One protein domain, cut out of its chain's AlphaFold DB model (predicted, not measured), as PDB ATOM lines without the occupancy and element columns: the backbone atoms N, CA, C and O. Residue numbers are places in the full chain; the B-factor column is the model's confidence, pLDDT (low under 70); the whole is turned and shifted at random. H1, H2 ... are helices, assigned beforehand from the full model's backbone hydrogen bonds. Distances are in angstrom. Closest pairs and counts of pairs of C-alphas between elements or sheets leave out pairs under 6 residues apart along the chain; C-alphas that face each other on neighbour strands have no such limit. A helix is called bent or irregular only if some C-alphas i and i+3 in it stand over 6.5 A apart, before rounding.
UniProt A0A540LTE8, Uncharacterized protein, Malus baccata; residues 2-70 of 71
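What this domain is: This is residues 2 to 70 of the 71 residues of an uncharacterized protein of Malus baccata (UniProt A0A540LTE8). One long helix, H1, sticks out as a free arm from a small head, where the short, irregular helix H2 packs on H3a, the first arm of a sharply bent helix. The second arm, H3b, turns away at a steep angle, and residues 64 to 70, of which 64 and 65 belong to H3b, stick out as a short tail. The printed part has 69 residues with three named helices, H1, H2 and H3 along the chain, no named strand, and the class all helix. It is extended, with a radius of gyration of the C-alphas of 19.0 A and spans of 65 by 29 by 14 A; the free arm H1 makes much of the length.

Where its parts are: Find C-alpha 2 at (174.376, 390.034, 264.986); from there H1, residues 2 to 21, runs 29.2 A to C-alpha 21 at (158.752, 367.577, 275.251). Next look at residues 29 to 40, which form H2, 15.3 A long. H2 is irregular: C-alphas 31 and 34 are 7.4 A apart. Residues 47 to 65 were assigned by their hydrogen bonds as one helix, H3, but it is bent, with C-alphas 55 and 58 lying 7.6 A apart. Its arm H3a, residues 47 to 55, is 12.3 A long, and its arm H3b, residues 58 to 65, is 10.6 A long and ends at C-alpha 65, at (155.622, 351.496, 269.230).

How they stand to each other: Start at H1, which touches no helix: it is apart from H2, H3a and H3b. Go on to H2, which touches H3a with residues 31 to 35 alone. There the closest C-alphas are those of Cys 35 and Ser 49, 5.1 A apart. The two run opposite ways at a steep tilt of 46 degrees. Past the bend, H3b stands to H3a at a steep tilt of 64 degrees, and H3b is apart from H2. In the backbone, every O i to N i+4 pair is within hydrogen-bond range in H1, H3a and H3b. In H2, 3 of 8 such pairs are within range, beside 5 of 9 O i to N i+3 pairs.

The domain as a whole: The two C-alphas farthest apart are those of Val 2 and Ser 41, 64.9 A. Residues 2 to 23, of which 2 to 21 belong to H1, stand free, and so do residues 64 to 70; the body without them spans 29 by 16 by 14 A. The printed part has no cut, and the links H1 to H2 and H2 to H3 are short. The mean pLDDT of the printed part is 73.5; look for values under 70 at residues 19 to 32, 58 to 67 and 69 to 70.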
ATOM      1  N   VAL A   2     175.792 390.402 265.235       89.50
ATOM      2  CA  VAL A   2     174.376 390.034 264.986       89.50
ATOM      3  C   VAL A   2     174.188 388.553 264.627       89.50
ATOM      4  O   VAL A   2     173.318 387.902 265.192       89.50
ATOM      5  N   LEU A   3     175.043 387.986 263.768       92.06
ATOM      6  CA  LEU A   3     174.957 386.568 263.393       92.06
ATOM      7  C   LEU A   3     175.106 385.626 264.601       92.06
ATOM      8  O   LEU A   3     174.335 384.685 264.749       92.06
ATOM      9  N   CYS A   4     176.052 385.909 265.501       90.75
ATOM     10  CA  CYS A   4     176.257 385.124 266.722       90.75
ATOM     11  C   CYS A   4     175.035 385.174 267.645       90.75
ATOM     12  O   CYS A   4     174.666 384.155 268.223       90.75
ATOM     13  N   LEU A   5     174.386 386.340 267.752       93.75
ATOM     14  CA  LEU A   5     173.161 386.500 268.537       93.75
ATOM     15  C   LEU A   5     172.006 385.691 267.937       93.75
ATOM     16  O   LEU A   5     171.312 384.992 268.667       93.75
ATOM     17  N   VAL A   6     171.839 385.723 266.612       94.38
ATOM     18  CA  VAL A   6     170.807 384.939 265.915       94.38
ATOM     19  C   VAL A   6     171.013 383.438 266.132       94.38
ATOM     20  O   VAL A   6     170.060 382.732 266.459       94.38
ATOM     21  N   VAL A   7     172.254 382.951 266.020       95.25
ATOM     22  CA  VAL A   7     172.582 381.537 266.265       95.25
ATOM     23  C   VAL A   7     172.308 381.149 267.720       95.25
ATOM     24  O   VAL A   7     171.673 380.125 267.964       95.25
ATOM     25  N   ALA A   8     172.717 381.973 268.687       94.81
ATOM     26  CA  ALA A   8     172.480 381.704 270.106       94.81
ATOM     27  C   ALA A   8     170.979 381.632 270.443       94.81
ATOM     28  O   ALA A   8     170.547 380.721 271.149       94.81
ATOM     29  N   VAL A   9     170.172 382.547 269.891       94.50
ATOM     30  CA  VAL A   9     168.712 382.547 270.074       94.50
ATOM     31  C   VAL A   9     168.076 381.316 269.429       94.50
ATOM     32  O   VAL A   9     167.244 380.667 270.059       94.50
ATOM     33  N   ALA A  10     168.486 380.942 268.213       93.62
ATOM     34  CA  ALA A  10     167.968 379.751 267.542       93.62
ATOM     35  C   ALA A  10     168.248 378.469 268.348       93.62
ATOM     36  O   ALA A  10     167.346 377.654 268.545       93.62
ATOM     37  N   VAL A  11     169.467 378.324 268.880       94.25
ATOM     38  CA  VAL A  11     169.838 377.194 269.746       94.25
ATOM     39  C   VAL A  11     169.000 377.186 271.028       94.25
ATOM     40  O   VAL A  11     168.455 376.143 271.387       94.25
ATOM     41  N   ALA A  12     168.828 378.335 271.687       92.00
ATOM     42  CA  ALA A  12     168.013 378.438 272.898       92.00
ATOM     43  C   ALA A  12     166.544 378.037 272.658       92.00
ATOM     44  O   ALA A  12     165.964 377.316 273.470       92.00
ATOM     45  N   VAL A  13     165.958 378.437 271.523       90.81
ATOM     46  CA  VAL A  13     164.586 378.057 271.142       90.81
ATOM     47  C   VAL A  13     164.470 376.548 270.920       90.81
ATOM     48  O   VAL A  13     163.528 375.931 271.417       90.81
ATOM     49  N   VAL A  14     165.429 375.932 270.223       89.75
ATOM     50  CA  VAL A  14     165.438 374.476 269.998       89.75
ATOM     51  C   VAL A  14     165.535 373.717 271.324       89.75
ATOM     52  O   VAL A  14     164.758 372.788 271.559       89.75
ATOM     53  N   LEU A  15     166.432 374.140 272.219       86.19
ATOM     54  CA  LEU A  15     166.600 373.525 273.538       86.19
ATOM     55  C   LEU A  15     165.349 373.677 274.410       86.19
ATOM     56  O   LEU A  15     164.937 372.719 275.060       86.19
ATOM     57  N   TYR A  16     164.704 374.844 274.384       82.06
ATOM     58  CA  TYR A  16     163.465 375.089 275.122       82.06
ATOM     59  C   TYR A  16     162.326 374.178 274.651       82.06
ATOM     60  O   TYR A  16     161.602 373.599 275.461       82.06
ATOM     61  N   GLN A  17     162.187 373.993 273.337       76.19
ATOM     62  CA  GLN A  17     161.159 373.113 272.786       76.19
ATOM     63  C   GLN A  17     161.433 371.645 273.134       76.19
ATOM     64  O   GLN A  17     160.502 370.927 273.490       76.19
ATOM     65  N   LEU A  18     162.698 371.216 273.123       70.88
ATOM     66  CA  LEU A  18     163.082 369.865 273.532       70.88
ATOM     67  C   LEU A  18     162.822 369.617 275.031       70.88
ATOM     68  O   LEU A  18     162.264 368.581 275.399       70.88
ATOM     69  N   ALA A  19     163.128 370.591 275.889       66.69
ATOM     70  CA  ALA A  19     162.829 370.530 277.322       66.69
ATOM     71  C   ALA A  19     161.317 370.437 277.602       66.69
ATOM     72  O   ALA A  19     160.871 369.695 278.471       66.69
ATOM     73  N   ARG A  20     160.482 371.117 276.809       60.22
ATOM     74  CA  ARG A  20     159.019 371.013 276.945       60.22
ATOM     75  C   ARG A  20     158.458 369.668 276.496       60.22
ATOM     76  O   ARG A  20     157.420 369.253 276.997       60.22
ATOM     77  N   THR A  21     159.135 368.961 275.592       56.28
ATOM     78  CA  THR A  21     158.752 367.577 275.251       56.28
ATOM     79  C   THR A  21     159.085 366.574 276.358       56.28
ATOM     80  O   THR A  21     158.576 365.456 276.332       56.28
ATOM     81  N   THR A  22     159.898 366.971 277.344       52.50
ATOM     82  CA  THR A  22     160.247 366.159 278.519       52.50
ATOM     83  C   THR A  22     159.328 366.383 279.718       52.50
ATOM     84  O   THR A  22     159.461 365.665 280.709       52.50
ATOM     85  N   GLU A  23     158.302 367.232 279.587       48.66
ATOM     86  CA  GLU A  23     157.087 367.203 280.418       48.66
ATOM     87  C   GLU A  23     156.262 365.945 280.071       48.66
ATOM     88  O   GLU A  23     155.079 365.983 279.721       48.66
ATOM     89  N   ALA A  24     156.918 364.787 280.094       51.50
ATOM     90  CA  ALA A  24     156.266 363.508 280.034       51.50
ATOM     91  C   ALA A  24     155.399 363.436 281.286       51.50
ATOM     92  O   ALA A  24     155.906 363.382 282.410       51.50
ATOM     93  N   VAL A  25     154.077 363.398 281.089       52.06
ATOM     94  CA  VAL A  25     153.156 362.750 282.026       52.06
ATOM     95  C   VAL A  25     153.924 361.564 282.583       52.06
ATOM     96  O   VAL A  25     154.338 360.724 281.792       52.06
ATOM     97  N   THR A  26     154.230 361.531 283.885       54.66
ATOM     98  CA  THR A  26     155.061 360.454 284.449       54.66
ATOM     99  C   THR A  26     154.360 359.148 284.105       54.66
ATOM    100  O   THR A  26     153.292 358.861 284.656       54.66
ATOM    101  N   CYS A  27     154.864 358.445 283.098       55.28
ATOM    102  CA  CYS A  27     154.162 357.339 282.482       55.28
ATOM    103  C   CYS A  27     154.711 356.080 283.088       55.28
ATOM    104  O   CYS A  27     155.813 355.640 282.790       55.28
ATOM    105  N   GLY A  28     153.932 355.573 284.028       59.72
ATOM    106  CA  GLY A  28     154.214 354.342 284.719       59.72
ATOM    107  C   GLY A  28     152.928 353.535 284.825       59.72
ATOM    108  O   GLY A  28     151.869 354.131 285.067       59.72
ATOM    109  N   PRO A  29     153.019 352.200 284.699       58.94
ATOM    110  CA  PRO A  29     151.878 351.293 284.838       58.94
ATOM    111  C   PRO A  29     151.178 351.448 286.197       58.94
ATOM    112  O   PRO A  29     149.978 351.232 286.307       58.94
ATOM    113  N   VAL A  30     151.894 351.936 287.216       65.94
ATOM    114  CA  VAL A  30     151.366 352.222 288.560       65.94
ATOM    115  C   VAL A  30     150.224 353.248 288.543       65.94
ATOM    116  O   VAL A  30     149.297 353.152 289.341       65.94
ATOM    117  N   LYS A  31     150.217 354.212 287.609       65.19
ATOM    118  CA  LYS A  31     149.117 355.194 287.513       65.19
ATOM    119  C   LYS A  31     147.827 354.608 286.930       65.19
ATOM    120  O   LYS A  31     146.790 355.263 287.013       65.19
ATOM    121  N   LEU A  32     147.881 353.396 286.374       69.00
ATOM    122  CA  LEU A  32     146.708 352.635 285.951       69.00
ATOM    123  C   LEU A  32     146.131 351.744 287.054       69.00
ATOM    124  O   LEU A  32     145.138 351.075 286.800       69.00
ATOM    125  N   ASN A  33     146.678 351.759 288.274       73.69
ATOM    126  CA  ASN A  33     146.104 351.030 289.407       73.69
ATOM    127  C   ASN A  33     144.572 351.209 289.563       73.69
ATOM    128  O   ASN A  33     143.880 350.200 289.680       73.69
ATOM    129  N   PRO A  34     143.987 352.425 289.443       70.56
ATOM    130  CA  PRO A  34     142.528 352.592 289.512       70.56
ATOM    131  C   PRO A  34     141.758 352.001 288.316       70.56
ATOM    132  O   PRO A  34     140.534 351.926 288.359       70.56
ATOM    133  N   CYS A  35     142.449 351.609 287.242       73.44
ATOM    134  CA  CYS A  35     141.869 350.948 286.073       73.44
ATOM    135  C   CYS A  35     141.886 349.419 286.217       73.44
ATOM    136  O   CYS A  35     141.093 348.751 285.562       73.44
ATOM    137  N   LEU A  36     142.760 348.852 287.059       77.44
ATOM    138  CA  LEU A  36     142.925 347.398 287.184       77.44
ATOM    139  C   LEU A  36     141.660 346.708 287.702       77.44
ATOM    140  O   LEU A  36     141.312 345.626 287.239       77.44
ATOM    141  N   GLU A  37     140.964 347.338 288.642       77.50
ATOM    142  CA  GLU A  37     139.804 346.745 289.306       77.50
ATOM    143  C   GLU A  37     138.538 346.730 288.428       77.50
ATOM    144  O   GLU A  37     137.925 345.663 288.311       77.50
ATOM    145  N   PRO A  38     138.203 347.819 287.700       74.50
ATOM    146  CA  PRO A  38     137.170 347.779 286.665       74.50
ATOM    147  C   PRO A  38     137.499 346.824 285.513       74.50
ATOM    148  O   PRO A  38     136.618 346.093 285.072       74.50
ATOM    149  N   ILE A  39     138.759 346.777 285.053       76.38
ATOM    150  CA  ILE A  39     139.180 345.867 283.971       76.38
ATOM    151  C   ILE A  39     139.013 344.405 284.396       76.38
ATOM    152  O   ILE A  39     138.487 343.602 283.633       76.38
ATOM    153  N   ARG A  40     139.438 344.055 285.618       78.81
ATOM    154  CA  ARG A  40     139.336 342.685 286.140       78.81
ATOM    155  C   ARG A  40     137.890 342.237 286.345       78.81
ATOM    156  O   ARG A  40     137.603 341.055 286.197       78.81
ATOM    157  N   SER A  41     137.017 343.164 286.721       77.12
ATOM    158  CA  SER A  41     135.624 342.866 287.069       77.12
ATOM    159  C   SER A  41     134.647 343.096 285.911       77.12
ATOM    160  O   SER A  41     133.444 343.045 286.136       77.12
ATOM    161  N   GLU A  42     135.151 343.417 284.710       75.31
ATOM    162  CA  GLU A  42     134.359 343.869 283.549       75.31
ATOM    163  C   GLU A  42     133.368 345.003 283.886       75.31
ATOM    164  O   GLU A  42     132.330 345.185 283.248       75.31
ATOM    165  N   ALA A  43     133.693 345.794 284.909       74.69
ATOM    166  CA  ALA A  43     132.847 346.863 285.404       74.69
ATOM    167  C   ALA A  43     133.145 348.173 284.665       74.69
ATOM    168  O   ALA A  43     134.272 348.431 284.230       74.69
ATOM    169  N   THR A  44     132.140 349.044 284.559       75.38
ATOM    170  CA  THR A  44     132.301 350.365 283.943       75.38
ATOM    171  C   THR A  44     133.400 351.155 284.668       75.38
ATOM    172  O   THR A  44     133.284 351.383 285.877       75.38
ATOM    173  N   PRO A  45     134.466 351.597 283.973       70.56
ATOM    174  CA  PRO A  45     135.548 352.335 284.607       70.56
ATOM    175  C   PRO A  45     135.039 353.659 285.177       70.56
ATOM    176  O   PRO A  45     134.280 354.387 284.536       70.56
ATOM    177  N   SER A  46     135.484 353.991 286.390       75.31
ATOM    178  CA  SER A  46     135.172 355.272 287.025       75.31
ATOM    179  C   SER A  46     135.731 356.445 286.205       75.31
ATOM    180  O   SER A  46     136.722 356.305 285.481       75.31
ATOM    181  N   GLY A  47     135.138 357.639 286.336       78.25
ATOM    182  CA  GLY A  47     135.591 358.834 285.603       78.25
ATOM    183  C   GLY A  47     137.087 359.131 285.790       78.25
ATOM    184  O   GLY A  47     137.771 359.533 284.849       78.25
ATOM    185  N   THR A  48     137.630 358.827 286.972       77.12
ATOM    186  CA  THR A  48     139.056 358.960 287.292       77.12
ATOM    187  C   THR A  48     139.932 357.966 286.519       77.12
ATOM    188  O   THR A  48     140.980 358.358 286.006       77.12
ATOM    189  N   SER A  49     139.501 356.707 286.377       75.06
ATOM    190  CA  SER A  49     140.177 355.688 285.557       75.06
ATOM    191  C   SER A  49     140.242 356.124 284.090       75.06
ATOM    192  O   SER A  49     141.305 356.086 283.468       75.06
ATOM    193  N   TYR A  50     139.122 356.601 283.542       77.50
ATOM    194  CA  TYR A  50     139.058 357.078 282.160       77.50
ATOM    195  C   TYR A  50     139.969 358.290 281.922       77.50
ATOM    196  O   TYR A  50     140.709 358.343 280.935       77.50
ATOM    197  N   GLN A  51     139.966 359.251 282.847       79.31
ATOM    198  CA  GLN A  51     140.814 360.434 282.749       79.31
ATOM    199  C   GLN A  51     142.306 360.068 282.786       79.31
ATOM    200  O   GLN A  51     143.072 360.556 281.953       79.31
ATOM    201  N   LYS A  52     142.714 359.146 283.668       76.94
ATOM    202  CA  LYS A  52     144.108 358.674 283.751       76.94
ATOM    203  C   LYS A  52     144.548 357.903 282.505       76.94
ATOM    204  O   LYS A  52     145.661 358.122 282.025       76.94
ATOM    205  N   LEU A  53     143.675 357.078 281.924       76.12
ATOM    206  CA  LEU A  53     143.929 356.418 280.634       76.12
ATOM    207  C   LEU A  53     144.123 357.435 279.504       76.12
ATOM    208  O   LEU A  53     145.016 357.292 278.666       76.12
ATOM    209  N   ARG A  54     143.305 358.491 279.490       77.38
ATOM    210  CA  ARG A  54     143.366 359.535 278.467       77.38
ATOM    211  C   ARG A  54     144.633 360.384 278.583       77.38
ATOM    212  O   ARG A  54     145.237 360.686 277.559       77.38
ATOM    213  N   GLU A  55     145.058 360.699 279.805       78.38
ATOM    214  CA  GLU A  55     146.328 361.381 280.095       78.38
ATOM    215  C   GLU A  55     147.547 360.559 279.632       78.38
ATOM    216  O   GLU A  55     148.542 361.133 279.197       78.38
ATOM    217  N   GLN A  56     147.474 359.222 279.665       72.00
ATOM    218  CA  GLN A  56     148.582 358.343 279.266       72.00
ATOM    219  C   GLN A  56     148.576 357.885 277.801       72.00
ATOM    220  O   GLN A  56     149.554 357.279 277.358       72.00
ATOM    221  N   ARG A  57     147.539 358.203 277.011       72.56
ATOM    222  CA  ARG A  57     147.467 357.893 275.564       72.56
ATOM    223  C   ARG A  57     148.775 358.139 274.787       72.56
ATOM    224  O   ARG A  57     149.208 357.210 274.108       72.56
ATOM    225  N   PRO A  58     149.427 359.318 274.852       68.25
ATOM    226  CA  PRO A  58     150.649 359.566 274.078       68.25
ATOM    227  C   PRO A  58     151.809 358.639 274.464       68.25
ATOM    228  O   PRO A  58     152.583 358.225 273.600       68.25
ATOM    229  N   SER A  59     151.897 358.236 275.726       69.50
ATOM    230  CA  SER A  59     152.971 357.368 276.207       69.50
ATOM    231  C   SER A  59     152.685 355.889 276.007       69.50
ATOM    232  O   SER A  59     153.608 355.146 275.678       69.50
ATOM    233  N   PHE A  60     151.422 355.454 276.092       68.44
ATOM    234  CA  PHE A  60     151.043 354.116 275.628       68.44
ATOM    235  C   PHE A  60     151.298 353.957 274.135       68.44
ATOM    236  O   PHE A  60     151.775 352.908 273.719       68.44
ATOM    237  N   CYS A  61     151.091 355.002 273.331       60.41
ATOM    238  CA  CYS A  61     151.508 354.986 271.931       60.41
ATOM    239  C   CYS A  61     153.025 354.774 271.785       60.41
ATOM    240  O   CYS A  61     153.439 354.063 270.875       60.41
ATOM    241  N   GLY A  62     153.849 355.351 272.664       63.62
ATOM    242  CA  GLY A  62     155.293 355.092 272.706       63.62
ATOM    243  C   GLY A  62     155.630 353.649 273.102       63.62
ATOM    244  O   GLY A  62     156.434 353.004 272.435       63.62
ATOM    245  N   TYR A  63     154.958 353.119 274.127       64.88
ATOM    246  CA  TYR A  63     155.113 351.736 274.591       64.88
ATOM    247  C   TYR A  63     154.712 350.717 273.512       64.88
ATOM    248  O   TYR A  63     155.486 349.824 273.195       64.88
ATOM    249  N   ILE A  64     153.553 350.905 272.867       63.09
ATOM    250  CA  ILE A  64     153.072 350.074 271.749       63.09
ATOM    251  C   ILE A  64     154.013 350.172 270.545       63.09
ATOM    252  O   ILE A  64     154.159 349.214 269.794       63.09
ATOM    253  N   LYS A  65     154.653 351.324 270.321       61.00
ATOM    254  CA  LYS A  65     155.622 351.496 269.230       61.00
ATOM    255  C   LYS A  65     156.986 350.881 269.533       61.00
ATOM    256  O   LYS A  65     157.754 350.716 268.590       61.00
ATOM    257  N   ASN A  66     157.282 350.523 270.783       67.19
ATOM    258  CA  ASN A  66     158.544 349.894 271.140       67.19
ATOM    259  C   ASN A  66     158.558 348.424 270.666       67.19
ATOM    260  O   ASN A  66     157.815 347.606 271.209       67.19
ATOM    261  N   PRO A  67     159.395 348.060 269.676       60.88
ATOM    262  CA  PRO A  67     159.424 346.708 269.121       60.88
ATOM    263  C   PRO A  67     159.916 345.654 270.121       60.88
ATOM    264  O   PRO A  67     159.580 344.490 269.964       60.88
ATOM    265  N   VAL A  68     160.652 346.048 271.167       72.75
ATOM    266  CA  VAL A  68     161.112 345.135 272.231       72.75
ATOM    267  C   VAL A  68     159.944 344.628 273.084       72.75
ATOM    268  O   VAL A  68     160.019 343.551 273.659       72.75
ATOM    269  N   LEU A  69     158.855 345.398 273.157       63.81
ATOM    270  CA  LEU A  69     157.672 345.104 273.971       63.81
ATOM    271  C   LEU A  69     156.513 344.515 273.150       63.81
ATOM    272  O   LEU A  69     155.484 344.151 273.714       63.81
ATOM    273  N   LYS A  70     156.677 344.422 271.825       59.47
ATOM    274  CA  LYS A  70     155.800 343.678 270.914       59.47
ATOM    275  C   LYS A  70     156.261 342.217 270.878       59.47
ATOM    276  O   LYS A  70     156.852 341.791 269.890       59.47
TER     277      LYS A  70